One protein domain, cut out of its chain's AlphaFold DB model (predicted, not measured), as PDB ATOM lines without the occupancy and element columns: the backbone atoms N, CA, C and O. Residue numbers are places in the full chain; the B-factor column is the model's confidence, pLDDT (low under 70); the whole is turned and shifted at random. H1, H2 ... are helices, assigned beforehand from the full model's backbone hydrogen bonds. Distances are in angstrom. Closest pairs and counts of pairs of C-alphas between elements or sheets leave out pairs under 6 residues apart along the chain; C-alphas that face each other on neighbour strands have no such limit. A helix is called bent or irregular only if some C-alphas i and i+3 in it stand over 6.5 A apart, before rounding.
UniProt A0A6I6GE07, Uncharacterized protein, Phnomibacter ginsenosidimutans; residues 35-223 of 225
ATOM      1  N   THR A  35      25.489 -53.513   5.702       90.50
ATOM      2  CA  THR A  35      24.271 -54.325   5.826       90.50
ATOM      3  C   THR A  35      23.052 -53.430   6.070       90.50
ATOM      4  O   THR A  35      23.171 -52.294   6.529       90.50
ATOM      5  N   LYS A  36      21.842 -53.948   5.818       90.12
ATOM      6  CA  LYS A  36      20.596 -53.197   6.054       90.12
ATOM      7  C   LYS A  36      20.499 -52.654   7.488       90.12
ATOM      8  O   LYS A  36      20.160 -51.490   7.670       90.12
ATOM      9  N   GLU A  37      20.825 -53.476   8.486       88.75
ATOM     10  CA  GLU A  37      20.781 -53.073   9.899       88.75
ATOM     11  C   GLU A  37      21.805 -51.967  10.207       88.75
ATOM     12  O   GLU A  37      21.487 -50.998  10.896       88.75
ATOM     13  N   GLU A  38      23.028 -52.076   9.686       86.69
ATOM     14  CA  GLU A  38      24.080 -51.066   9.875       86.69
ATOM     15  C   GLU A  38      23.753 -49.753   9.162       86.69
ATOM     16  O   GLU A  38      23.994 -48.677   9.707       86.69
ATOM     17  N   PHE A  39      23.167 -49.830   7.970       88.75
ATOM     18  CA  PHE A  39      22.714 -48.667   7.221       88.75
ATOM     19  C   PHE A  39      21.596 -47.921   7.960       88.75
ATOM     20  O   PHE A  39      21.682 -46.704   8.126       88.75
ATOM     21  N   GLU A  40      20.587 -48.634   8.471       88.88
ATOM     22  CA  GLU A  40      19.498 -48.045   9.266       88.88
ATOM     23  C   GLU A  40      20.025 -47.394  10.555       88.88
ATOM     24  O   GLU A  40      19.652 -46.262  10.875       88.88
ATOM     25  N   LYS A  41      20.950 -48.061  11.261       87.25
ATOM     26  CA  LYS A  41      21.632 -47.497  12.437       87.25
ATOM     27  C   LYS A  41      22.439 -46.248  12.095       87.25
ATOM     28  O   LYS A  41      22.339 -45.254  12.810       87.25
ATOM     29  N   CYS A  42      23.196 -46.278  11.000       87.31
ATOM     30  CA  CYS A  42      23.981 -45.141  10.533       87.31
ATOM     31  C   CYS A  42      23.080 -43.945  10.204       87.31
ATOM     32  O   CYS A  42      23.359 -42.833  10.654       87.31
ATOM     33  N   LEU A  43      21.978 -44.165   9.474       88.38
ATOM     34  CA  LEU A  43      21.015 -43.113   9.147       88.38
ATOM     35  C   LEU A  43      20.404 -42.499  10.406       88.38
ATOM     36  O   LEU A  43      20.389 -41.276  10.531       88.38
ATOM     37  N   ALA A  44      19.963 -43.321  11.360       87.44
ATOM     38  CA  ALA A  44      19.447 -42.836  12.638       87.44
ATOM     39  C   ALA A  44      20.500 -42.014  13.408       87.44
ATOM     40  O   ALA A  44      20.180 -40.971  13.974       87.44
ATOM     41  N   ASP A  45      21.767 -42.433  13.373       88.44
ATOM     42  CA  ASP A  45      22.865 -41.731  14.038       88.44
ATOM     43  C   ASP A  45      23.177 -40.362  13.406       88.44
ATOM     44  O   ASP A  45      23.664 -39.454  14.081       88.44
ATOM     45  N   THR A  46      22.859 -40.154  12.119       87.88
ATOM     46  CA  THR A  46      23.053 -38.844  11.467       87.88
ATOM     47  C   THR A  46      22.213 -37.720  12.075       87.88
ATOM     48  O   THR A  46      22.617 -36.561  11.956       87.88
ATOM     49  N   ALA A  47      21.120 -38.040  12.781       87.19
ATOM     50  CA  ALA A  47      20.309 -37.059  13.502       87.19
ATOM     51  C   ALA A  47      21.132 -36.257  14.531       87.19
ATOM     52  O   ALA A  47      20.851 -35.086  14.765       87.19
ATOM     53  N   TRP A  48      22.200 -36.850  15.075       90.50
ATOM     54  CA  TRP A  48      23.070 -36.223  16.074       90.50
ATOM     55  C   TRP A  48      24.136 -35.289  15.489       90.50
ATOM     56  O   TRP A  48      24.823 -34.609  16.249       90.50
ATOM     57  N   ASN A  49      24.297 -35.222  14.159       89.06
ATOM     58  CA  ASN A  49      25.274 -34.323  13.526       89.06
ATOM     59  C   ASN A  49      25.064 -32.869  13.967       89.06
ATOM     60  O   ASN A  49      26.011 -32.180  14.341       89.06
ATOM     61  N   THR A  50      23.810 -32.417  13.926       88.56
ATOM     62  CA  THR A  50      23.432 -31.051  14.289       88.56
ATOM     63  C   THR A  50      23.747 -30.775  15.756       88.56
ATOM     64  O   THR A  50      24.373 -29.763  16.059       88.56
ATOM     65  N   ASP A  51      23.416 -31.704  16.653       89.75
ATOM     66  CA  ASP A  51      23.659 -31.557  18.091       89.75
ATOM     67  C   ASP A  51      25.150 -31.483  18.428       89.75
ATOM     68  O   ASP A  51      25.559 -30.679  19.272       89.75
ATOM     69  N   ILE A  52      25.980 -32.276  17.741       91.81
ATOM     70  CA  ILE A  52      27.439 -32.225  17.874       91.81
ATOM     71  C   ILE A  52      27.960 -30.848  17.456       91.81
ATOM     72  O   ILE A  52      28.750 -30.248  18.189       91.81
ATOM     73  N   VAL A  53      27.518 -30.329  16.306       90.94
ATOM     74  CA  VAL A  53      27.938 -29.009  15.806       90.94
ATOM     75  C   VAL A  53      27.494 -27.899  16.759       90.94
ATOM     76  O   VAL A  53      28.319 -27.081  17.167       90.94
ATOM     77  N   ILE A  54      26.223 -27.896  17.171       91.31
ATOM     78  CA  ILE A  54      25.662 -26.918  18.115       91.31
ATOM     79  C   ILE A  54      26.439 -26.943  19.434       91.31
ATOM     80  O   ILE A  54      26.894 -25.898  19.900       91.31
ATOM     81  N   SER A  55      26.645 -28.127  20.017       92.62
ATOM     82  CA  SER A  55      27.347 -28.276  21.297       92.62
ATOM     83  C   SER A  55      28.809 -27.849  21.198       92.62
ATOM     84  O   SER A  55      29.315 -27.175  22.092       92.62
ATOM     85  N   THR A  56      29.483 -28.190  20.098       92.88
ATOM     86  CA  THR A  56      30.878 -27.795  19.853       92.88
ATOM     87  C   THR A  56      31.008 -26.279  19.739       92.88
ATOM     88  O   THR A  56      31.873 -25.687  20.389       92.88
ATOM     89  N   ASN A  57      30.127 -25.635  18.971       92.25
ATOM     90  CA  ASN A  57      30.122 -24.181  18.812       92.25
ATOM     91  C   ASN A  57      29.797 -23.479  20.135       92.25
ATOM     92  O   ASN A  57      30.492 -22.539  20.519       92.25
ATOM     93  N   TYR A  58      28.796 -23.974  20.872       94.25
ATOM     94  CA  TYR A  58      28.454 -23.463  22.198       94.25
ATOM     95  C   TYR A  58      29.646 -23.540  23.155       94.25
ATOM     96  O   TYR A  58      30.029 -22.529  23.738       94.25
ATOM     97  N   ILE A  59      30.270 -24.715  23.279       94.12
ATOM     98  CA  ILE A  59      31.442 -24.933  24.137       94.12
ATOM     99  C   ILE A  59      32.594 -24.012  23.741       94.12
ATOM    100  O   ILE A  59      33.250 -23.444  24.617       94.12
ATOM    101  N   THR A  60      32.843 -23.865  22.441       93.94
ATOM    102  CA  THR A  60      33.921 -23.020  21.922       93.94
ATOM    103  C   THR A  60      33.704 -21.575  22.352       93.94
ATOM    104  O   THR A  60      34.509 -21.062  23.127       93.94
ATOM    105  N   ASN A  61      32.567 -20.979  21.988       94.19
ATOM    106  CA  ASN A  61      32.250 -19.583  22.308       94.19
ATOM    107  C   ASN A  61      32.133 -19.341  23.821       94.19
ATOM    108  O   ASN A  61      32.547 -18.300  24.335       94.19
ATOM    109  N   LEU A  62      31.618 -20.324  24.570       93.88
ATOM    110  CA  LEU A  62      31.597 -20.270  26.027       93.88
ATOM    111  C   LEU A  62      33.022 -20.120  26.576       93.88
ATOM    112  O   LEU A  62      33.265 -19.262  27.422       93.88
ATOM    113  N   LYS A  63      33.980 -20.921  26.094       93.06
ATOM    114  CA  LYS A  63      35.362 -20.925  26.599       93.06
ATOM    115  C   LYS A  63      36.222 -19.775  26.083       93.06
ATOM    116  O   LYS A  63      37.081 -19.320  26.839       93.06
ATOM    117  N   THR A  64      36.058 -19.364  24.829       92.62
ATOM    118  CA  THR A  64      36.928 -18.364  24.191       92.62
ATOM    119  C   THR A  64      36.439 -16.943  24.409       92.62
ATOM    120  O   THR A  64      37.270 -16.047  24.556       92.62
ATOM    121  N   ASP A  65      35.124 -16.746  24.531       91.69
ATOM    122  CA  ASP A  65      34.542 -15.404  24.503       91.69
ATOM    123  C   ASP A  65      33.845 -15.089  25.827       91.69
ATOM    124  O   ASP A  65      34.221 -14.154  26.542       91.69
ATOM    125  N   LEU A  66      32.847 -15.901  26.197       94.12
ATOM    126  CA  LEU A  66      31.966 -15.576  27.315       94.12
ATOM    127  C   LEU A  66      32.675 -15.700  28.665       94.12
ATOM    128  O   LEU A  66      32.741 -14.736  29.425       94.12
ATOM    129  N   LEU A  67      33.230 -16.869  28.982       94.75
ATOM    130  CA  LEU A  67      33.890 -17.085  30.268       94.75
ATOM    131  C   LEU A  67      35.056 -16.100  30.488       94.75
ATOM    132  O   LEU A  67      35.101 -15.481  31.553       94.75
ATOM    133  N   PRO A  68      35.970 -15.852  29.527       93.50
ATOM    134  CA  PRO A  68      37.041 -14.872  29.710       93.50
ATOM    135  C   PRO A  68      36.545 -13.460  30.036       93.50
ATOM    136  O   PRO A  68      37.101 -12.832  30.941       93.50
ATOM    137  N   LYS A  69      35.470 -12.994  29.381       92.88
ATOM    138  CA  LYS A  69      34.848 -11.687  29.651       92.88
ATOM    139  C   LYS A  69      34.448 -11.535  31.120       92.88
ATOM    140  O   LYS A  69      34.756 -10.522  31.746       92.88
ATOM    141  N   TYR A  70      33.802 -12.546  31.696       95.44
ATOM    142  CA  TYR A  70      33.306 -12.480  33.074       95.44
ATOM    143  C   TYR A  70      34.327 -12.919  34.131       95.44
ATOM    144  O   TYR A  70      34.148 -12.644  35.321       95.44
ATOM    145  N   ARG A  71      35.435 -13.546  33.718       93.25
ATOM    146  CA  ARG A  71      36.528 -13.940  34.617       93.25
ATOM    147  C   ARG A  71      37.100 -12.752  35.382       93.25
ATOM    148  O   ARG A  71      37.397 -12.890  36.565       93.25
ATOM    149  N   GLN A  72      37.276 -11.614  34.711       88.12
ATOM    150  CA  GLN A  72      37.836 -10.416  35.345       88.12
ATOM    151  C   GLN A  72      36.888  -9.861  36.408       88.12
ATOM    152  O   GLN A  72      37.298  -9.692  37.551       88.12
ATOM    153  N   LEU A  73      35.597  -9.733  36.080       92.19
ATOM    154  CA  LEU A  73      34.569  -9.289  37.027       92.19
ATOM    155  C   LEU A  73      34.515 -10.170  38.278       92.19
ATOM    156  O   LEU A  73      34.369  -9.662  39.385       92.19
ATOM    157  N   ARG A  74      34.680 -11.489  38.119       91.94
ATOM    158  CA  ARG A  74      34.729 -12.424  39.250       91.94
ATOM    159  C   ARG A  74      35.949 -12.197  40.149       91.94
ATOM    160  O   ARG A  74      35.823 -12.305  41.362       91.94
ATOM    161  N   LYS A  75      37.126 -11.912  39.579       89.69
ATOM    162  CA  LYS A  75      38.367 -11.685  40.350       89.69
ATOM    163  C   LYS A  75      38.313 -10.426  41.217       89.69
ATOM    164  O   LYS A  75      39.015 -10.355  42.215       89.69
ATOM    165  N   GLU A  76      37.490  -9.457  40.837       91.56
ATOM    166  CA  GLU A  76      37.275  -8.214  41.585       91.56
ATOM    167  C   GLU A  76      36.275  -8.361  42.743       91.56
ATOM    168  O   GLU A  76      35.992  -7.385  43.446       91.56
ATOM    169  N   LEU A  77      35.680  -9.545  42.920       92.88
ATOM    170  CA  LEU A  77      34.772  -9.810  44.026       92.88
ATOM    171  C   LEU A  77      35.573 -10.080  45.298       92.88
ATOM    172  O   LEU A  77      36.391 -10.998  45.355       92.88
ATOM    173  N   MET A  78      35.287  -9.307  46.339       92.00
ATOM    174  CA  MET A  78      35.811  -9.551  47.677       92.00
ATOM    175  C   MET A  78      34.860 -10.504  48.395       92.00
ATOM    176  O   MET A  78      33.758 -10.120  48.772       92.00
ATOM    177  N   LEU A  79      35.270 -11.763  48.542       94.62
ATOM    178  CA  LEU A  79      34.489 -12.785  49.240       94.62
ATOM    179  C   LEU A  79      35.013 -12.939  50.668       94.62
ATOM    180  O   LEU A  79      36.225 -13.051  50.860       94.62
ATOM    181  N   SER A  80      34.117 -13.003  51.653       95.62
ATOM    182  CA  SER A  80      34.493 -13.286  53.041       95.62
ATOM    183  C   SER A  80      35.116 -14.682  53.177       95.62
ATOM    184  O   SER A  80      34.801 -15.592  52.408       95.62
ATOM    185  N   ASN A  81      35.976 -14.882  54.182       95.69
ATOM    186  CA  ASN A  81      36.586 -16.195  54.442       95.69
ATOM    187  C   ASN A  81      35.527 -17.285  54.682       95.69
ATOM    188  O   ASN A  81      35.697 -18.426  54.262       95.69
ATOM    189  N   GLU A  82      34.420 -16.929  55.337       96.50
ATOM    190  CA  GLU A  82      33.290 -17.834  55.547       96.50
ATOM    191  C   GLU A  82      32.665 -18.269  54.217       96.50
ATOM    192  O   GLU A  82      32.559 -19.468  53.953       96.50
ATOM    193  N   LEU A  83      32.327 -17.313  53.345       96.56
ATOM    194  CA  LEU A  83      31.750 -17.596  52.032       96.56
ATOM    195  C   LEU A  83      32.710 -18.420  51.163       96.56
ATOM    196  O   LEU A  83      32.283 -19.375  50.515       96.56
ATOM    197  N   GLN A  84      34.010 -18.111  51.182       95.94
ATOM    198  CA  GLN A  84      35.027 -18.890  50.468       95.94
ATOM    199  C   GLN A  84      35.074 -20.347  50.946       95.94
ATOM    200  O   GLN A  84      35.085 -21.264  50.123       95.94
ATOM    201  N   ASN A  85      35.038 -20.577  52.262       97.06
ATOM    202  CA  ASN A  85      35.033 -21.924  52.834       97.06
ATOM    203  C   ASN A  85      33.772 -22.710  52.452       97.06
ATOM    204  O   ASN A  85      33.862 -23.893  52.116       97.06
ATOM    205  N   LEU A  86      32.601 -22.067  52.472       97.88
ATOM    206  CA  LEU A  86      31.341 -22.694  52.063       97.88
ATOM    207  C   LEU A  86      31.337 -23.037  50.566       97.88
ATOM    208  O   LEU A  86      30.955 -24.146  50.187       97.88
ATOM    209  N   LEU A  87      31.819 -22.127  49.713       97.06
ATOM    210  CA  LEU A  87      31.971 -22.371  48.276       97.06
ATOM    211  C   LEU A  87      32.946 -23.518  47.998       97.06
ATOM    212  O   LEU A  87      32.673 -24.346  47.133       97.06
ATOM    213  N   GLN A  88      34.045 -23.619  48.751       96.94
ATOM    214  CA  GLN A  88      34.993 -24.724  48.617       96.94
ATOM    215  C   GLN A  88      34.353 -26.071  48.983       96.94
ATOM    216  O   GLN A  88      34.533 -27.050  48.258       96.94
ATOM    217  N   GLN A  89      33.568 -26.131  50.064       97.50
ATOM    218  CA  GLN A  89      32.816 -27.339  50.428       97.50
ATOM    219  C   GLN A  89      31.830 -27.735  49.324       97.50
ATOM    220  O   GLN A  89      31.783 -28.901  48.922       97.50
ATOM    221  N   LEU A  90      31.092 -26.761  48.781       97.75
ATOM    222  CA  LEU A  90      30.168 -27.007  47.677       97.75
ATOM    223  C   LEU A  90      30.909 -27.476  46.422       97.75
ATOM    224  O   LEU A  90      30.414 -28.358  45.725       97.75
ATOM    225  N   LYS A  91      32.105 -26.942  46.146       96.94
ATOM    226  CA  LYS A  91      32.909 -27.320  44.977       96.94
ATOM    227  C   LYS A  91      33.352 -28.769  45.059       96.94
ATOM    228  O   LYS A  91      33.193 -29.507  44.093       96.94
ATOM    229  N   VAL A  92      33.849 -29.185  46.222       96.69
ATOM    230  CA  VAL A  92      34.250 -30.574  46.465       96.69
ATOM    231  C   VAL A  92      33.058 -31.514  46.292       96.69
ATOM    232  O   VAL A  92      33.181 -32.533  45.611       96.69
ATOM    233  N   ALA A  93      31.893 -31.161  46.844       95.81
ATOM    234  CA  ALA A  93      30.671 -31.941  46.665       95.81
ATOM    235  C   ALA A  93      30.260 -32.031  45.183       95.81
ATOM    236  O   ALA A  93      30.033 -33.128  44.671       95.81
ATOM    237  N   TYR A  94      30.229 -30.891  44.486       96.25
ATOM    238  CA  TYR A  94      29.907 -30.797  43.064       96.25
ATOM    239  C   TYR A  94      30.826 -31.670  42.211       96.25
ATOM    240  O   TYR A  94      30.340 -32.513  41.460       96.25
ATOM    241  N   ASP A  95      32.142 -31.525  42.360       95.62
ATOM    242  CA  ASP A  95      33.124 -32.266  41.568       95.62
ATOM    243  C   ASP A  95      33.069 -33.765  41.849       95.62
ATOM    244  O   ASP A  95      33.172 -34.573  40.926       95.62
ATOM    245  N   THR A  96      32.872 -34.150  43.112       94.44
ATOM    246  CA  THR A  96      32.745 -35.559  43.503       94.44
ATOM    247  C   THR A  96      31.539 -36.198  42.824       94.44
ATOM    248  O   THR A  96      31.666 -37.242  42.182       94.44
ATOM    249  N   VAL A  97      30.371 -35.554  42.913       93.19
ATOM    250  CA  VAL A  97      29.137 -36.067  42.304       93.19
ATOM    251  C   VAL A  97      29.223 -36.045  40.782       93.19
ATOM    252  O   VAL A  97      28.863 -37.035  40.143       93.19
ATOM    253  N   LEU A  98      29.734 -34.961  40.190       93.44
ATOM    254  CA  LEU A  98      29.917 -34.854  38.746       93.44
ATOM    255  C   LEU A  98      30.824 -35.977  38.235       93.44
ATOM    256  O   LEU A  98      30.440 -36.699  37.320       93.44
ATOM    257  N   ASN A  99      31.992 -36.179  38.845       93.81
ATOM    258  CA  ASN A  99      32.927 -37.217  38.417       93.81
ATOM    259  C   ASN A  99      32.340 -38.625  38.566       93.81
ATOM    260  O   ASN A  99      32.486 -39.437  37.651       93.81
ATOM    261  N   ALA A 100      31.630 -38.910  39.662       92.12
ATOM    262  CA  ALA A 100      30.957 -40.194  39.848       92.12
ATOM    263  C   ALA A 100      29.887 -40.445  38.769       92.12
ATOM    264  O   ALA A 100      29.830 -41.531  38.186       92.12
ATOM    265  N   LYS A 101      29.074 -39.427  38.454       89.12
ATOM    266  CA  LYS A 101      28.042 -39.502  37.408       89.12
ATOM    267  C   LYS A 101      28.637 -39.688  36.025       89.12
ATOM    268  O   LYS A 101      28.196 -40.572  35.302       89.12
ATOM    269  N   LEU A 102      29.649 -38.900  35.673       91.00
ATOM    270  CA  LEU A 102      30.322 -39.013  34.382       91.00
ATOM    271  C   LEU A 102      30.978 -40.381  34.212       91.00
ATOM    272  O   LEU A 102      30.815 -41.000  33.169       91.00
ATOM    273  N   THR A 103      31.660 -40.876  35.245       92.44
ATOM    274  CA  THR A 103      32.291 -42.204  35.216       92.44
ATOM    275  C   THR A 103      31.250 -43.302  35.017       92.44
ATOM    276  O   THR A 103      31.425 -44.162  34.160       92.44
ATOM    277  N   THR A 104      30.141 -43.243  35.760       90.94
ATOM    278  CA  THR A 104      29.046 -44.216  35.631       90.94
ATOM    279  C   THR A 104      28.427 -44.158  34.237       90.94
ATOM    280  O   THR A 104      28.300 -45.183  33.581       90.94
ATOM    281  N   PHE A 105      28.098 -42.958  33.754       88.75
ATOM    282  CA  PHE A 105      27.463 -42.768  32.454       88.75
ATOM    283  C   PHE A 105      28.350 -43.247  31.299       88.75
ATOM    284  O   PHE A 105      27.873 -43.962  30.423       88.75
ATOM    285  N   ILE A 106      29.644 -42.909  31.318       89.75
ATOM    286  CA  ILE A 106      30.611 -43.378  30.314       89.75
ATOM    287  C   ILE A 106      30.727 -44.903  30.371       89.75
ATOM    288  O   ILE A 106      30.549 -45.559  29.352       89.75
ATOM    289  N   SER A 107      30.907 -45.477  31.565       91.31
ATOM    290  CA  SER A 107      30.986 -46.932  31.724       91.31
ATOM    291  C   SER A 107      29.729 -47.646  31.218       91.31
ATOM    292  O   SER A 107      29.834 -48.719  30.629       91.31
ATOM    293  N   GLU A 108      28.539 -47.095  31.460       89.25
ATOM    294  CA  GLU A 108      27.288 -47.675  30.968       89.25
ATOM    295  C   GLU A 108      27.152 -47.563  29.446       89.25
ATOM    296  O   GLU A 108      26.672 -48.506  28.814       89.25
ATOM    297  N   MET A 109      27.565 -46.439  28.852       88.69
ATOM    298  CA  MET A 109      27.588 -46.283  27.396       88.69
ATOM    299  C   MET A 109      28.551 -47.276  26.744       88.69
ATOM    300  O   MET A 109      28.162 -47.936  25.782       88.69
ATOM    301  N   ASP A 110      29.753 -47.442  27.300       88.19
ATOM    302  CA  ASP A 110      30.772 -48.362  26.786       88.19
ATOM    303  C   ASP A 110      30.294 -49.821  26.852       88.19
ATOM    304  O   ASP A 110      30.395 -50.572  25.881       88.19
ATOM    305  N   GLN A 111      29.672 -50.224  27.966       88.88
ATOM    306  CA  GLN A 111      29.059 -51.553  28.096       88.88
ATOM    307  C   GLN A 111      27.917 -51.774  27.093       88.88
ATOM    308  O   GLN A 111      27.681 -52.899  26.648       88.88
ATOM    309  N   LYS A 112      27.209 -50.703  26.723       86.81
ATOM    310  CA  LYS A 112      26.081 -50.719  25.785       86.81
ATOM    311  C   LYS A 112      26.481 -50.265  24.378       86.81
ATOM    312  O   LYS A 112      25.590 -49.944  23.595       86.81
ATOM    313  N   GLN A 113      27.764 -50.311  24.007       77.81
ATOM    314  CA  GLN A 113      28.265 -49.852  22.698       77.81
ATOM    315  C   GLN A 113      27.547 -50.471  21.482       77.81
ATOM    316  O   GLN A 113      27.465 -49.860  20.426       77.81
ATOM    317  N   LYS A 114      26.950 -51.666  21.621       79.25
ATOM    318  CA  LYS A 114      26.115 -52.282  20.569       79.25
ATOM    319  C   LYS A 114      24.843 -51.472  20.256       79.25
ATOM    320  O   LYS A 114      24.294 -51.577  19.157       79.25
ATOM    321  N   TYR A 115      24.353 -50.717  21.234       79.88
ATOM    322  CA  TYR A 115      23.106 -49.954  21.191       79.88
ATOM    323  C   TYR A 115      23.341 -48.445  21.092       79.88
ATOM    324  O   TYR A 115      22.474 -47.734  20.591       79.88
ATOM    325  N   VAL A 116      24.501 -47.957  21.538       83.75
ATOM    326  CA  VAL A 116      24.870 -46.541  21.451       83.75
ATOM    327  C   VAL A 116      25.658 -46.306  20.168       83.75
ATOM    328  O   VAL A 116      26.771 -46.799  20.013       83.75
ATOM    329  N   GLN A 117      25.071 -45.556  19.240       87.31
ATOM    330  CA  GLN A 117      25.731 -45.216  17.983       87.31
ATOM    331  C   GLN A 117      26.817 -44.133  18.191       87.31
ATOM    332  O   GLN A 117      26.715 -43.343  19.138       87.31
ATOM    333  N   PRO A 118      27.869 -44.073  17.350       87.62
ATOM    334  CA  PRO A 118      29.030 -43.214  17.595       87.62
ATOM    335  C   PRO A 118      28.724 -41.716  17.733       87.62
ATOM    336  O   PRO A 118      29.312 -41.051  18.587       87.62
ATOM    337  N   LYS A 119      27.812 -41.148  16.933       89.81
ATOM    338  CA  LYS A 119      27.479 -39.718  17.032       89.81
ATOM    339  C   LYS A 119      26.570 -39.439  18.222       89.81
ATOM    340  O   LYS A 119      26.780 -38.439  18.906       89.81
ATOM    341  N   ALA A 120      25.642 -40.338  18.539       89.44
ATOM    342  CA  ALA A 120      24.877 -40.277  19.787       89.44
ATOM    343  C   ALA A 120      25.802 -40.256  21.020       89.44
ATOM    344  O   ALA A 120      25.612 -39.455  21.942       89.44
ATOM    345  N   TYR A 121      26.845 -41.094  21.006       90.25
ATOM    346  CA  TYR A 121      27.884 -41.131  22.035       90.25
ATOM    347  C   TYR A 121      28.625 -39.788  22.135       90.25
ATOM    348  O   TYR A 121      28.701 -39.201  23.216       90.25
ATOM    349  N   LEU A 122      29.114 -39.253  21.010       90.94
ATOM    350  CA  LEU A 122      29.813 -37.961  20.972       90.94
ATOM    351  C   LEU A 122      28.932 -36.792  21.432       90.94
ATOM    352  O   LEU A 122      29.383 -35.972  22.228       90.94
ATOM    353  N   SER A 123      27.679 -36.732  20.975       91.62
ATOM    354  CA  SER A 123      26.711 -35.710  21.393       91.62
ATOM    355  C   SER A 123      26.507 -35.727  22.912       91.62
ATOM    356  O   SER A 123      26.609 -34.693  23.585       91.62
ATOM    357  N   SER A 124      26.323 -36.925  23.475       90.38
ATOM    358  CA  SER A 124      26.166 -37.125  24.917       90.38
ATOM    359  C   SER A 124      27.412 -36.687  25.689       90.38
ATOM    360  O   SER A 124      27.301 -35.963  26.680       90.38
ATOM    361  N   LEU A 125      28.607 -37.062  25.219       91.44
ATOM    362  CA  LEU A 125      29.863 -36.621  25.825       91.44
ATOM    363  C   LEU A 125      30.005 -35.097  25.809       91.44
ATOM    364  O   LEU A 125      30.345 -34.518  26.839       91.44
ATOM    365  N   LEU A 126      29.735 -34.441  24.679       92.62
ATOM    366  CA  LEU A 126      29.833 -32.984  24.563       92.62
ATOM    367  C   LEU A 126      28.871 -32.282  25.522       92.62
ATOM    368  O   LEU A 126      29.285 -31.388  26.259       92.62
ATOM    369  N   SER A 127      27.620 -32.737  25.584       90.12
ATOM    370  CA  SER A 127      26.631 -32.188  26.512       90.12
ATOM    371  C   SER A 127      27.081 -32.328  27.965       90.12
ATOM    372  O   SER A 127      27.000 -31.377  28.740       90.12
ATOM    373  N   LEU A 128      27.644 -33.476  28.333       90.31
ATOM    374  CA  LEU A 128      28.158 -33.713  29.678       90.31
ATOM    375  C   LEU A 128      29.410 -32.895  30.021       90.31
ATOM    376  O   LEU A 128      29.587 -32.504  31.176       90.31
ATOM    377  N   GLN A 129      30.268 -32.599  29.042       90.31
ATOM    378  CA  GLN A 129      31.440 -31.743  29.254       90.31
ATOM    379  C   GLN A 129      31.059 -30.318  29.654       90.31
ATOM    380  O   GLN A 129      31.829 -29.664  30.357       90.31
ATOM    381  N   THR A 130      29.870 -29.836  29.279       92.38
ATOM    382  CA  THR A 130      29.434 -28.480  29.645       92.38
ATOM    383  C   THR A 130      29.404 -28.262  31.159       92.38
ATOM    384  O   THR A 130      29.865 -27.219  31.621       92.38
ATOM    385  N   PHE A 131      29.038 -29.286  31.938       92.69
ATOM    386  CA  PHE A 131      29.047 -29.254  33.406       92.69
ATOM    387  C   PHE A 131      30.446 -29.132  34.027       92.69
ATOM    388  O   PHE A 131      30.562 -28.731  35.188       92.69
ATOM    389  N   LYS A 132      31.511 -29.475  33.285       91.56
ATOM    390  CA  LYS A 132      32.900 -29.229  33.707       91.56
ATOM    391  C   LYS A 132      33.361 -27.809  33.394       91.56
ATOM    392  O   LYS A 132      34.243 -27.296  34.072       91.56
ATOM    393  N   LEU A 133      32.810 -27.199  32.346       92.25
ATOM    394  CA  LEU A 133      33.225 -25.876  31.873       92.25
ATOM    395  C   LEU A 133      32.580 -24.754  32.676       92.25
ATOM    396  O   LEU A 133      33.257 -23.800  33.056       92.25
ATOM    397  N   TYR A 134      31.281 -24.883  32.934       94.38
ATOM    398  CA  TYR A 134      30.528 -23.974  33.778       94.38
ATOM    399  C   TYR A 134      29.597 -24.803  34.666       94.38
ATOM    400  O   TYR A 134      28.826 -25.611  34.143       94.38
ATOM    401  N   PRO A 135      29.694 -24.673  35.998       94.56
ATOM    402  CA  PRO A 135      28.961 -25.542  36.895       94.56
ATOM    403  C   PRO A 135      27.459 -25.280  36.826       94.56
ATOM    404  O   PRO A 135      27.015 -24.142  36.674       94.56
ATOM    405  N   ASP A 136      26.686 -26.345  37.013       94.81
ATOM    406  CA  ASP A 136      25.247 -26.270  37.228       94.81
ATOM    407  C   ASP A 136      24.866 -27.064  38.479       94.81
ATOM    408  O   ASP A 136      24.597 -28.270  38.445       94.81
ATOM    409  N   VAL A 137      24.904 -26.371  39.616       95.44
ATOM    410  CA  VAL A 137      24.671 -26.945  40.944       95.44
ATOM    411  C   VAL A 137      23.318 -27.628  41.023       95.44
ATOM    412  O   VAL A 137      23.221 -28.717  41.587       95.44
ATOM    413  N   TYR A 138      22.277 -27.040  40.439       94.81
ATOM    414  CA  TYR A 138      20.975 -27.677  40.487       94.81
ATOM    415  C   TYR A 138      20.960 -28.969  39.678       94.81
ATOM    416  O   TYR A 138      20.591 -30.019  40.209       94.81
ATOM    417  N   ALA A 139      21.395 -28.900  38.419       92.44
ATOM    418  CA  ALA A 139      21.384 -30.046  37.522       92.44
ATOM    419  C   ALA A 139      22.171 -31.230  38.098       92.44
ATOM    420  O   ALA A 139      21.717 -32.370  38.009       92.44
ATOM    421  N   ILE A 140      23.318 -30.976  38.735       93.06
ATOM    422  CA  ILE A 140      24.222 -32.027  39.218       93.06
ATOM    423  C   ILE A 140      23.936 -32.484  40.649       93.06
ATOM    424  O   ILE A 140      24.100 -33.672  40.926       93.06
ATOM    425  N   LEU A 141      23.509 -31.588  41.544       93.44
ATOM    426  CA  LEU A 141      23.365 -31.906  42.969       93.44
ATOM    427  C   LEU A 141      21.920 -31.978  43.455       93.44
ATOM    428  O   LEU A 141      21.656 -32.738  44.380       93.44
ATOM    429  N   LEU A 142      20.998 -31.194  42.893       92.81
ATOM    430  CA  LEU A 142      19.708 -30.923  43.546       92.81
ATOM    431  C   LEU A 142      18.482 -31.382  42.769       92.81
ATOM    432  O   LEU A 142      17.417 -31.491  43.365       92.81
ATOM    433  N   ASN A 143      18.612 -31.632  41.469       89.94
ATOM    434  CA  ASN A 143      17.501 -32.089  40.652       89.94
ATOM    435  C   ASN A 143      16.949 -33.425  41.186       89.94
ATOM    436  O   ASN A 143      17.684 -34.399  41.336       89.94
ATOM    437  N   ASP A 144      15.640 -33.504  41.418       87.19
ATOM    438  CA  ASP A 144      14.984 -34.701  41.959       87.19
ATOM    439  C   ASP A 144      15.143 -35.946  41.069       87.19
ATOM    440  O   ASP A 144      14.986 -37.075  41.535       87.19
ATOM    441  N   ILE A 145      15.538 -35.773  39.803       85.62
ATOM    442  CA  ILE A 145      15.930 -36.874  38.921       85.62
ATOM    443  C   ILE A 145      17.064 -37.730  39.521       85.62
ATOM    444  O   ILE A 145      17.164 -38.922  39.228       85.62
ATOM    445  N   HIS A 146      17.875 -37.165  40.425       83.56
ATOM    446  CA  HIS A 146      18.914 -37.879  41.176       83.56
ATOM    447  C   HIS A 146      18.363 -38.958  42.106       83.56
ATOM    448  O   HIS A 146      19.094 -39.881  42.449       83.56
ATOM    449  N   LEU A 147      17.088 -38.892  42.490       84.56
ATOM    450  CA  LEU A 147      16.437 -39.953  43.264       84.56
ATOM    451  C   LEU A 147      16.182 -41.209  42.413       84.56
ATOM    452  O   LEU A 147      15.977 -42.301  42.946       84.56
ATOM    453  N   GLN A 148      16.177 -41.058  41.087       85.38
ATOM    454  CA  GLN A 148      15.755 -42.091  40.143       85.38
ATOM    455  C   GLN A 148      16.909 -42.612  39.281       85.38
ATOM    456  O   GLN A 148      16.976 -43.816  39.035       85.38
ATOM    457  N   LEU A 149      17.819 -41.735  38.847       78.69
ATOM    458  CA  LEU A 149      18.940 -42.089  37.975       78.69
ATOM    459  C   LEU A 149      20.101 -42.714  38.741       78.69
ATOM    460  O   LEU A 149      20.412 -42.300  39.851       78.69
ATOM    461  N   SER A 150      20.779 -43.670  38.110       77.69
ATOM    462  CA  SER A 150      22.004 -44.270  38.639       77.69
ATOM    463  C   SER A 150      23.211 -43.325  38.480       77.69
ATOM    464  O   SER A 150      23.395 -42.757  37.404       77.69
ATOM    465  N   PRO A 151      24.059 -43.159  39.516       81.00
ATOM    466  CA  PRO A 151      23.841 -43.602  40.893       81.00
ATOM    467  C   PRO A 151      22.769 -42.750  41.590       81.00
ATOM    468  O   PRO A 151      22.791 -41.517  41.501       81.00
ATOM    469  N   LYS A 152      21.860 -43.425  42.307       86.69
ATOM    470  CA  LYS A 152      20.764 -42.775  43.036       86.69
ATOM    471  C   LYS A 152      21.295 -42.048  44.266       86.69
ATOM    472  O   LYS A 152      22.096 -42.601  45.018       86.69
ATOM    473  N   ALA A 153      20.801 -40.840  44.502       87.81
ATOM    474  CA  ALA A 153      21.074 -40.077  45.710       87.81
ATOM    475  C   ALA A 153      19.969 -40.309  46.756       87.81
ATOM    476  O   ALA A 153      18.787 -40.241  46.422       87.81
ATOM    477  N   PRO A 154      20.312 -40.546  48.032       91.12
ATOM    478  CA  PRO A 154      19.343 -40.476  49.120       91.12
ATOM    479  C   PRO A 154      18.786 -39.056  49.289       91.12
ATOM    480  O   PRO A 154      19.503 -38.072  49.108       91.12
ATOM    481  N   VAL A 155      17.535 -38.942  49.748       92.44
ATOM    482  CA  VAL A 155      16.899 -37.643  50.053       92.44
ATOM    483  C   VAL A 155      17.713 -36.831  51.068       92.44
ATOM    484  O   VAL A 155      17.818 -35.614  50.944       92.44
ATOM    485  N   SER A 156      18.348 -37.490  52.041       93.81
ATOM    486  CA  SER A 156      19.218 -36.836  53.029       93.81
ATOM    487  C   SER A 156      20.409 -36.117  52.390       93.81
ATOM    488  O   SER A 156      20.762 -35.023  52.823       93.81
ATOM    489  N   VAL A 157      20.993 -36.688  51.333       93.06
ATOM    490  CA  VAL A 157      22.103 -36.079  50.590       93.06
ATOM    491  C   VAL A 157      21.622 -34.841  49.831       93.06
ATOM    492  O   VAL A 157      22.278 -33.804  49.885       93.06
ATOM    493  N   LEU A 158      20.443 -34.907  49.199       92.31
ATOM    494  CA  LEU A 158      19.844 -33.733  48.552       92.31
ATOM    495  C   LEU A 158      19.569 -32.613  49.562       92.31
ATOM    496  O   LEU A 158      19.872 -31.454  49.288       92.31
ATOM    497  N   ASN A 159      19.035 -32.947  50.739       94.56
ATOM    498  CA  ASN A 159      18.763 -31.967  51.793       94.56
ATOM    499  C   ASN A 159      20.049 -31.310  52.307       94.56
ATOM    500  O   ASN A 159      20.090 -30.091  52.439       94.56
ATOM    501  N   MET A 160      21.120 -32.085  52.496       96.00
ATOM    502  CA  MET A 160      22.433 -31.550  52.868       96.00
ATOM    503  C   MET A 160      22.949 -30.530  51.837       96.00
ATOM    504  O   MET A 160      23.461 -29.475  52.210       96.00
ATOM    505  N   TYR A 161      22.789 -30.805  50.538       95.94
ATOM    506  CA  TYR A 161      23.168 -29.853  49.492       95.94
ATOM    507  C   TYR A 161      22.276 -28.605  49.478       95.94
ATOM    508  O   TYR A 161      22.798 -27.503  49.304       95.94
ATOM    509  N   LYS A 162      20.960 -28.747  49.701       95.44
ATOM    510  CA  LYS A 162      20.034 -27.603  49.833       95.44
ATOM    511  C   LYS A 162      20.454 -26.696  50.990       95.44
ATOM    512  O   LYS A 162      20.596 -25.493  50.796       95.44
ATOM    513  N   GLU A 163      20.747 -27.275  52.152       96.94
ATOM    514  CA  GLU A 163      21.223 -26.529  53.321       96.94
ATOM    515  C   GLU A 163      22.543 -25.800  53.055       96.94
ATOM    516  O   GLU A 163      22.713 -24.660  53.484       96.94
ATOM    517  N   LEU A 164      23.485 -26.436  52.351       97.44
ATOM    518  CA  LEU A 164      24.760 -25.811  52.001       97.44
ATOM    519  C   LEU A 164      24.570 -24.622  51.049       97.44
ATOM    520  O   LEU A 164      25.155 -23.563  51.269       97.44
ATOM    521  N   VAL A 165      23.720 -24.771  50.030       97.00
ATOM    522  CA  VAL A 165      23.348 -23.681  49.112       97.00
ATOM    523  C   VAL A 165      22.685 -22.538  49.877       97.00
ATOM    524  O   VAL A 165      23.082 -21.388  49.706       97.00
ATOM    525  N   ASP A 166      21.735 -22.830  50.760       96.38
ATOM    526  CA  ASP A 166      21.046 -21.791  51.526       96.38
ATOM    527  C   ASP A 166      21.989 -21.073  52.507       96.38
ATOM    528  O   ASP A 166      21.863 -19.864  52.706       96.38
ATOM    529  N   LYS A 167      22.968 -21.780  53.094       97.44
ATOM    530  CA  LYS A 167      24.036 -21.167  53.905       97.44
ATOM    531  C   LYS A 167      24.900 -20.222  53.073       97.44
ATOM    532  O   LYS A 167      25.136 -19.099  53.506       97.44
ATOM    533  N   ILE A 168      25.309 -20.636  51.870       97.38
ATOM    534  CA  ILE A 168      26.053 -19.778  50.934       97.38
ATOM    535  C   ILE A 168      25.247 -18.516  50.628       97.38
ATOM    536  O   ILE A 168      25.760 -17.413  50.809       97.38
ATOM    537  N   SER A 169      23.973 -18.666  50.254       95.44
ATOM    538  CA  SER A 169      23.089 -17.535  49.957       95.44
ATOM    539  C   SER A 169      22.957 -16.553  51.114       95.44
ATOM    540  O   SER A 169      23.022 -15.349  50.893       95.44
ATOM    541  N   LYS A 170      22.819 -17.051  52.346       95.19
ATOM    542  CA  LYS A 170      22.684 -16.215  53.548       95.19
ATOM    543  C   LYS A 170      23.995 -15.568  53.999       95.19
ATOM    544  O   LYS A 170      23.948 -14.558  54.690       95.19
ATOM    545  N   SER A 171      25.141 -16.144  53.637       95.56
ATOM    546  CA  SER A 171      26.467 -15.616  53.995       95.56
ATOM    547  C   SER A 171      26.939 -14.458  53.108       95.56
ATOM    548  O   SER A 171      27.930 -13.803  53.432       95.56
ATOM    549  N   MET A 172      26.258 -14.204  51.984       95.31
ATOM    550  CA  MET A 172      26.554 -13.064  51.116       95.31
ATOM    551  C   MET A 172      26.026 -11.775  51.743       95.31
ATOM    552  O   MET A 172      24.844 -11.677  52.077       95.31
ATOM    553  N   ASP A 173      26.887 -10.767  51.874       94.06
ATOM    554  CA  ASP A 173      26.438  -9.444  52.288       94.06
ATOM    555  C   ASP A 173      25.555  -8.790  51.198       94.06
ATOM    556  O   ASP A 173      25.655  -9.141  50.014       94.06
ATOM    557  N   PRO A 174      24.669  -7.842  51.563       94.38
ATOM    558  CA  PRO A 174      23.719  -7.263  50.614       94.38
ATOM    559  C   PRO A 174      24.357  -6.536  49.422       94.38
ATOM    560  O   PRO A 174      23.771  -6.537  48.336       94.38
ATOM    561  N   ASP A 175      25.527  -5.915  49.602       95.12
ATOM    562  CA  ASP A 175      26.208  -5.178  48.531       95.12
ATOM    563  C   ASP A 175      26.811  -6.148  47.509       95.12
ATOM    564  O   ASP A 175      26.552  -6.033  46.305       95.12
ATOM    565  N   LEU A 176      27.506  -7.183  47.994       95.62
ATOM    566  CA  LEU A 176      27.998  -8.279  47.168       95.62
ATOM    567  C   LEU A 176      26.857  -8.962  46.410       95.62
ATOM    568  O   LEU A 176      26.973  -9.165  45.200       95.62
ATOM    569  N   ASN A 177      25.749  -9.285  47.086       95.12
ATOM    570  CA  ASN A 177      24.612  -9.945  46.447       95.12
ATOM    571  C   ASN A 177      24.020  -9.080  45.320       95.12
ATOM    572  O   ASN A 177      23.822  -9.565  44.208       95.12
ATOM    573  N   LYS A 178      23.827  -7.778  45.558       95.50
ATOM    574  CA  LYS A 178      23.336  -6.843  44.533       95.50
ATOM    575  C   LYS A 178      24.289  -6.744  43.339       95.50
ATOM    576  O   LYS A 178      23.846  -6.721  42.190       95.50
ATOM    577  N   ARG A 179      25.603  -6.695  43.586       95.88
ATOM    578  CA  ARG A 179      26.615  -6.686  42.518       95.88
ATOM    579  C   ARG A 179      26.577  -7.985  41.711       95.88
ATOM    580  O   ARG A 179      26.621  -7.938  40.481       95.88
ATOM    581  N   LEU A 180      26.462  -9.128  42.385       96.56
ATOM    582  CA  LEU A 180      26.361 -10.441  41.755       96.56
ATOM    583  C   LEU A 180      25.116 -10.561  40.883       96.56
ATOM    584  O   LEU A 180      25.249 -10.993  39.745       96.56
ATOM    585  N   GLU A 181      23.953 -10.109  41.350       95.75
ATOM    586  CA  GLU A 181      22.711 -10.122  40.566       95.75
ATOM    587  C   GLU A 181      22.862  -9.409  39.215       95.75
ATOM    588  O   GLU A 181      22.422  -9.925  38.183       95.75
ATOM    589  N   VAL A 182      23.522  -8.246  39.188       96.25
ATOM    590  CA  VAL A 182      23.784  -7.498  37.947       96.25
ATOM    591  C   VAL A 182      24.726  -8.276  37.025       96.25
ATOM    592  O   VAL A 182      24.466  -8.403  35.820       96.25
ATOM    593  N   ILE A 183      25.811  -8.821  37.582       96.25
ATOM    594  CA  ILE A 183      26.807  -9.585  36.822       96.25
ATOM    595  C   ILE A 183      26.171 -10.842  36.227       96.25
ATOM    596  O   ILE A 183      26.306 -11.080  35.026       96.25
ATOM    597  N   THR A 184      25.450 -11.628  37.028       96.50
ATOM    598  CA  THR A 184      24.863 -12.895  36.584       96.50
ATOM    599  C   THR A 184      23.691 -12.699  35.639       96.50
ATOM    600  O   THR A 184      23.540 -13.490  34.716       96.50
ATOM    601  N   THR A 185      22.908 -11.625  35.792       95.81
ATOM    602  CA  THR A 185      21.874 -11.258  34.810       95.81
ATOM    603  C   THR A 185      22.501 -10.956  33.450       95.81
ATOM    604  O   THR A 185      22.043 -11.454  32.424       95.81
ATOM    605  N   SER A 186      23.594 -10.188  33.442       96.44
ATOM    606  CA  SER A 186      24.326  -9.873  32.212       96.44
ATOM    607  C   SER A 186      24.946 -11.130  31.596       96.44
ATOM    608  O   SER A 186      24.824 -11.352  30.394       96.44
ATOM    609  N   PHE A 187      25.579 -11.972  32.422       96.19
ATOM    610  CA  PHE A 187      26.142 -13.257  32.000       96.19
ATOM    611  C   PHE A 187      25.077 -14.150  31.373       96.19
ATOM    612  O   PHE A 187      25.314 -14.738  30.323       96.19
ATOM    613  N   LEU A 188      23.900 -14.241  31.996       93.44
ATOM    614  CA  LEU A 188      22.796 -15.047  31.498       93.44
ATOM    615  C   LEU A 188      22.309 -14.535  30.145       93.44
ATOM    616  O   LEU A 188      22.168 -15.334  29.229       93.44
ATOM    617  N   ALA A 189      22.119 -13.222  29.999       94.69
ATOM    618  CA  ALA A 189      21.698 -12.633  28.734       94.69
ATOM    619  C   ALA A 189      22.688 -12.940  27.597       94.69
ATOM    620  O   ALA A 189      22.271 -13.247  26.481       94.69
ATOM    621  N   ASP A 190      23.993 -12.895  27.868       95.12
ATOM    622  CA  ASP A 190      25.007 -13.251  26.875       95.12
ATOM    623  C   ASP A 190      25.093 -14.768  26.634       95.12
ATOM    624  O   ASP A 190      25.226 -15.201  25.491       95.12
ATOM    625  N   ASN A 191      24.947 -15.590  27.675       94.06
ATOM    626  CA  ASN A 191      24.879 -17.046  27.547       94.06
ATOM    627  C   ASN A 191      23.661 -17.476  26.720       94.06
ATOM    628  O   ASN A 191      23.761 -18.364  25.882       94.06
ATOM    629  N   ASP A 192      22.514 -16.831  26.912       92.25
ATOM    630  CA  ASP A 192      21.292 -17.144  26.179       92.25
ATOM    631  C   ASP A 192      21.422 -16.792  24.692       92.25
ATOM    632  O   ASP A 192      20.922 -17.544  23.859       92.25
ATOM    633  N   LYS A 193      22.188 -15.752  24.327       92.44
ATOM    634  CA  LYS A 193      22.564 -15.506  22.920       92.44
ATOM    635  C   LYS A 193      23.367 -16.666  22.333       92.44
ATOM    636  O   LYS A 193      23.100 -17.067  21.206       92.44
ATOM    637  N   LEU A 194      24.305 -17.251  23.085       90.38
ATOM    638  CA  LEU A 194      25.040 -18.436  22.616       90.38
ATOM    639  C   LEU A 194      24.105 -19.636  22.408       90.38
ATOM    640  O   LEU A 194      24.272 -20.399  21.453       90.38
ATOM    641  N   LYS A 195      23.094 -19.784  23.270       89.06
ATOM    642  CA  LYS A 195      22.106 -20.870  23.197       89.06
ATOM    643  C   LYS A 195      21.073 -20.707  22.087       89.06
ATOM    644  O   LYS A 195      20.485 -21.708  21.694       89.06
ATOM    645  N   GLN A 196      20.870 -19.505  21.538       87.12
ATOM    646  CA  GLN A 196      19.949 -19.280  20.406       87.12
ATOM    647  C   GLN A 196      20.287 -20.136  19.176       87.12
ATOM    648  O   GLN A 196      19.415 -20.391  18.353       87.12
ATOM    649  N   SER A 197      21.523 -20.635  19.086       75.00
ATOM    650  CA  SER A 197      21.951 -21.633  18.099       75.00
ATOM    651  C   SER A 197      21.277 -23.010  18.241       75.00
ATOM    652  O   SER A 197      21.466 -23.860  17.376       75.00
ATOM    653  N   GLY A 198      20.489 -23.234  19.300       84.06
ATOM    654  CA  GLY A 198      19.757 -24.474  19.568       84.06
ATOM    655  C   GLY A 198      20.311 -25.301  20.731       84.06
ATOM    656  O   GLY A 198      19.813 -26.395  20.984       84.06
ATOM    657  N   PHE A 199      21.321 -24.809  21.458       87.12
ATOM    658  CA  PHE A 199      21.873 -25.535  22.605       87.12
ATOM    659  C   PHE A 199      20.875 -25.576  23.769       87.12
ATOM    660  O   PHE A 199      20.433 -24.534  24.262       87.12
ATOM    661  N   SER A 200      20.584 -26.781  24.262       84.69
ATOM    662  CA  SER A 200      19.684 -27.008  25.392       84.69
ATOM    663  C   SER A 200      20.430 -27.670  26.558       84.69
ATOM    664  O   SER A 200      20.955 -28.773  26.391       84.69
ATOM    665  N   PRO A 201      20.500 -27.037  27.743       80.62
ATOM    666  CA  PRO A 201      21.154 -27.636  28.900       80.62
ATOM    667  C   PRO A 201      20.406 -28.878  29.405       80.62
ATOM    668  O   PRO A 201      19.174 -28.912  29.452       80.62
ATOM    669  N   LEU A 202      21.152 -29.887  29.852       83.62
ATOM    670  CA  LEU A 202      20.583 -31.111  30.414       83.62
ATOM    671  C   LEU A 202      20.126 -30.916  31.868       83.62
ATOM    672  O   LEU A 202      20.599 -30.030  32.578       83.62
ATOM    673  N   PHE A 203      19.221 -31.787  32.319       79.62
ATOM    674  CA  PHE A 203      18.805 -31.917  33.726       79.62
ATOM    675  C   PHE A 203      18.330 -30.607  34.383       79.62
ATOM    676  O   PHE A 203      18.531 -30.396  35.577       79.62
ATOM    677  N   GLN A 204      17.665 -29.730  33.628       79.38
ATOM    678  CA  GLN A 204      17.197 -28.437  34.148       79.38
ATOM    679  C   GLN A 204      15.912 -28.537  34.980       79.38
ATOM    680  O   GLN A 204      15.692 -27.715  35.864       79.38
ATOM    681  N   GLY A 205      15.078 -29.558  34.742       79.00
ATOM    682  CA  GLY A 205      13.817 -29.762  35.469       79.00
ATOM    683  C   GLY A 205      12.919 -28.515  35.503       79.00
ATOM    684  O   GLY A 205      12.994 -27.644  34.635       79.00
ATOM    685  N   THR A 206      12.059 -28.423  36.517       80.81
ATOM    686  CA  THR A 206      11.250 -27.225  36.786       80.81
ATOM    687  C   THR A 206      11.742 -26.562  38.066       80.81
ATOM    688  O   THR A 206      11.848 -27.213  39.097       80.81
ATOM    689  N   GLN A 207      12.031 -25.262  38.003       83.00
ATOM    690  CA  GLN A 207      12.511 -24.465  39.134       83.00
ATOM    691  C   GLN A 207      11.701 -23.179  39.262       83.00
ATOM    692  O   GLN A 207      11.294 -22.596  38.248       83.00
ATOM    693  N   SER A 208      11.544 -22.701  40.498       88.12
ATOM    694  CA  SER A 208      11.028 -21.359  40.766       88.12
ATOM    695  C   SER A 208      11.974 -20.290  40.193       88.12
ATOM    696  O   SER A 208      13.167 -20.528  39.989       88.12
ATOM    697  N   GLN A 209      11.458 -19.090  39.911       86.56
ATOM    698  CA  GLN A 209      12.299 -17.984  39.428       86.56
ATOM    699  C   GLN A 209      13.307 -17.513  40.483       86.56
ATOM    700  O   GLN A 209      14.402 -17.071  40.141       86.56
ATOM    701  N   GLU A 210      12.951 -17.624  41.760       87.75
ATOM    702  CA  GLU A 210      13.834 -17.294  42.876       87.75
ATOM    703  C   GLU A 210      15.007 -18.276  42.960       87.75
ATOM    704  O   GLU A 210      16.166 -17.859  42.971       87.75
ATOM    705  N   ASP A 211      14.725 -19.580  42.893       89.94
ATOM    706  CA  ASP A 211      15.764 -20.608  42.889       89.94
ATOM    707  C   ASP A 211      16.676 -20.491  41.668       89.94
ATOM    708  O   ASP A 211      17.892 -20.620  41.797       89.94
ATOM    709  N   LYS A 212      16.123 -20.174  40.489       89.00
ATOM    710  CA  LYS A 212      16.924 -19.922  39.281       89.00
ATOM    711  C   LYS A 212      17.967 -18.835  39.512       89.00
ATOM    712  O   LYS A 212      19.141 -19.053  39.220       89.00
ATOM    713  N   LYS A 213      17.561 -17.688  40.063       91.31
ATOM    714  CA  LYS A 213      18.481 -16.582  40.370       91.31
ATOM    715  C   LYS A 213      19.527 -16.997  41.401       91.31
ATOM    716  O   LYS A 213      20.719 -16.774  41.189       91.31
ATOM    717  N   LYS A 214      19.093 -17.665  42.474       94.50
ATOM    718  CA  LYS A 214      19.975 -18.195  43.521       94.50
ATOM    719  C   LYS A 214      21.059 -19.102  42.932       94.50
ATOM    720  O   LYS A 214      22.246 -18.887  43.167       94.50
ATOM    721  N   PHE A 215      20.671 -20.083  42.119       94.88
ATOM    722  CA  PHE A 215      21.618 -21.012  41.506       94.88
ATOM    723  C   PHE A 215      22.505 -20.348  40.455       94.88
ATOM    724  O   PHE A 215      23.669 -20.714  40.358       94.88
ATOM    725  N   GLN A 216      22.027 -19.345  39.716       94.56
ATOM    726  CA  GLN A 216      22.870 -18.588  38.782       94.56
ATOM    727  C   GLN A 216      24.027 -17.884  39.495       94.56
ATOM    728  O   GLN A 216      25.167 -17.976  39.036       94.56
ATOM    729  N   ILE A 217      23.747 -17.232  40.628       96.50
ATOM    730  CA  ILE A 217      24.767 -16.587  41.464       96.50
ATOM    731  C   ILE A 217      25.757 -17.621  41.995       96.50
ATOM    732  O   ILE A 217      26.969 -17.453  41.858       96.50
ATOM    733  N   ILE A 218      25.252 -18.721  42.551       96.94
ATOM    734  CA  ILE A 218      26.109 -19.766  43.113       96.94
ATOM    735  C   ILE A 218      26.961 -20.423  42.025       96.94
ATOM    736  O   ILE A 218      28.158 -20.582  42.232       96.94
ATOM    737  N   ASN A 219      26.405 -20.741  40.856       96.81
ATOM    738  CA  ASN A 219      27.153 -21.286  39.719       96.81
ATOM    739  C   ASN A 219      28.283 -20.333  39.297       96.81
ATOM    740  O   ASN A 219      29.412 -20.770  39.079       96.81
ATOM    741  N   PHE A 220      28.012 -19.026  39.253       96.69
ATOM    742  CA  PHE A 220      29.015 -18.017  38.917       96.69
ATOM    743  C   PHE A 220      30.163 -17.960  39.938       96.69
ATOM    744  O   PHE A 220      31.338 -17.883  39.572       96.69
ATOM    745  N   LEU A 221      29.832 -18.033  41.228       95.50
ATOM    746  CA  LEU A 221      30.817 -18.062  42.307       95.50
ATOM    747  C   LEU A 221      31.600 -19.381  42.344       95.50
ATOM    748  O   LEU A 221      32.808 -19.370  42.585       95.50
ATOM    749  N   LEU A 222      30.937 -20.503  42.071       95.12
ATOM    750  CA  LEU A 222      31.512 -21.846  42.092       95.12
ATOM    751  C   LEU A 222      32.399 -22.130  40.877       95.12
ATOM    752  O   LEU A 222      33.264 -23.004  40.929       95.12
ATOM    753  N   TRP A 223      32.189 -21.405  39.781       93.69
ATOM    754  CA  TRP A 223      33.019 -21.502  38.595       93.69
ATOM    755  C   TRP A 223      34.464 -21.102  38.924       93.69
ATOM    756  O   TRP A 223      34.791 -19.929  39.114       93.69
TER     757      TRP A 223
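What this domain is: This is residues 35 to 223 of the 225 residues of an uncharacterized protein of Phnomibacter ginsenosidimutans (UniProt A0A6I6GE07). Two layers of helices lie one over the other, with bent H2 and the hairpin of H3 and H4 in one and a V of H7 and H8 in the other, while H9 crosses between the arms of this V to reach H3. H1 leads off one end, where residues 35 to 40 stick out, and short H5 sits near the middle. The printed part has 189 residues with nine named helices, H1 to H9 in chain order, and no named strand: it is all helix, with mostly crossed packing. It is compact, with a radius of gyration of the C-alphas of 18.4 A, yet elongated, spanning 65 by 37 by 25 A.

How they stand to each other: H1, residues 36 to 45, and H4, residues 118 to 133, touch only at their ends and only just, with 3 pairs of C-alphas within 8 A, the closest Asp 45 and Lys 119 at 5.9 A. H2, residues 48 to 75, was assigned as one helix by its hydrogen bonds but is bent, C-alphas 64 and 67 being 6.9 A apart; its arms H2a, residues 48 to 64, and H2b, residues 67 to 75, stand at a steep tilt of 38 degrees. H2b is irregular, with C-alphas 69 and 72 6.6 A apart. H2a touches H4 at a shallow tilt of 23 degrees, the same way, closest at the C-alphas of Ile 52 and Ser 123, 5.0 A. H3, residues 81 to 111, and H4 form a helical hairpin that only just touches, with 3 pairs of C-alphas within 8 A, the closest Leu 102 and Leu 128 at 7.4 A. H5, residues 137 to 142, touches H3 about perpendicular at 85 degrees, closest at the C-alphas of Ile 140 and Leu 98, 6.4 A. H6, residues 144 to 147, is close to but not clearly touching H7, residues 155 to 171, the closest C-alphas being Leu 147 and Val 155 at 7.2 A. H7 touches H3, closest at the C-alphas of Ser 171 and Leu 83, 6.0 A. H8, residues 174 to 195, touches H2a with residues 191 to 195 alone, the closest C-alphas being Leu 194 and Tyr 58 at 6.1 A. H9, residues 209 to 222, touches H8 about perpendicular at 87 degrees, closest at the C-alphas of Ile 217 and Thr 184, 6.1 A. H9 touches H3 with residues 221 to 222 alone, closest at the C-alphas of Leu 222 and Leu 87, 6.2 A. Every O i to N i+4 pair is within hydrogen-bond range in H1, H2a, H3, H5, H7, H8 and H9, against 3 of 5 in H2b and 10 of 12 in H4; H6 is too short for such a pair.

Where its parts are: H1 begins at C-alpha 36, (20.596, -53.197, 6.054). H3 is 44.7 A long, H8 30.7 A, H7 24.3 A and H2a 24.0 A. H9 ends at C-alpha 222, (31.512, -21.846, 42.092).

The domain as a whole: The two C-alphas farthest apart, Thr 35 and Asp 175, are 65.1 A apart. The printed part has no cut, and the link from H8 to H9, residues 196 to 208, is long. No printed residue is under 70 in pLDDT.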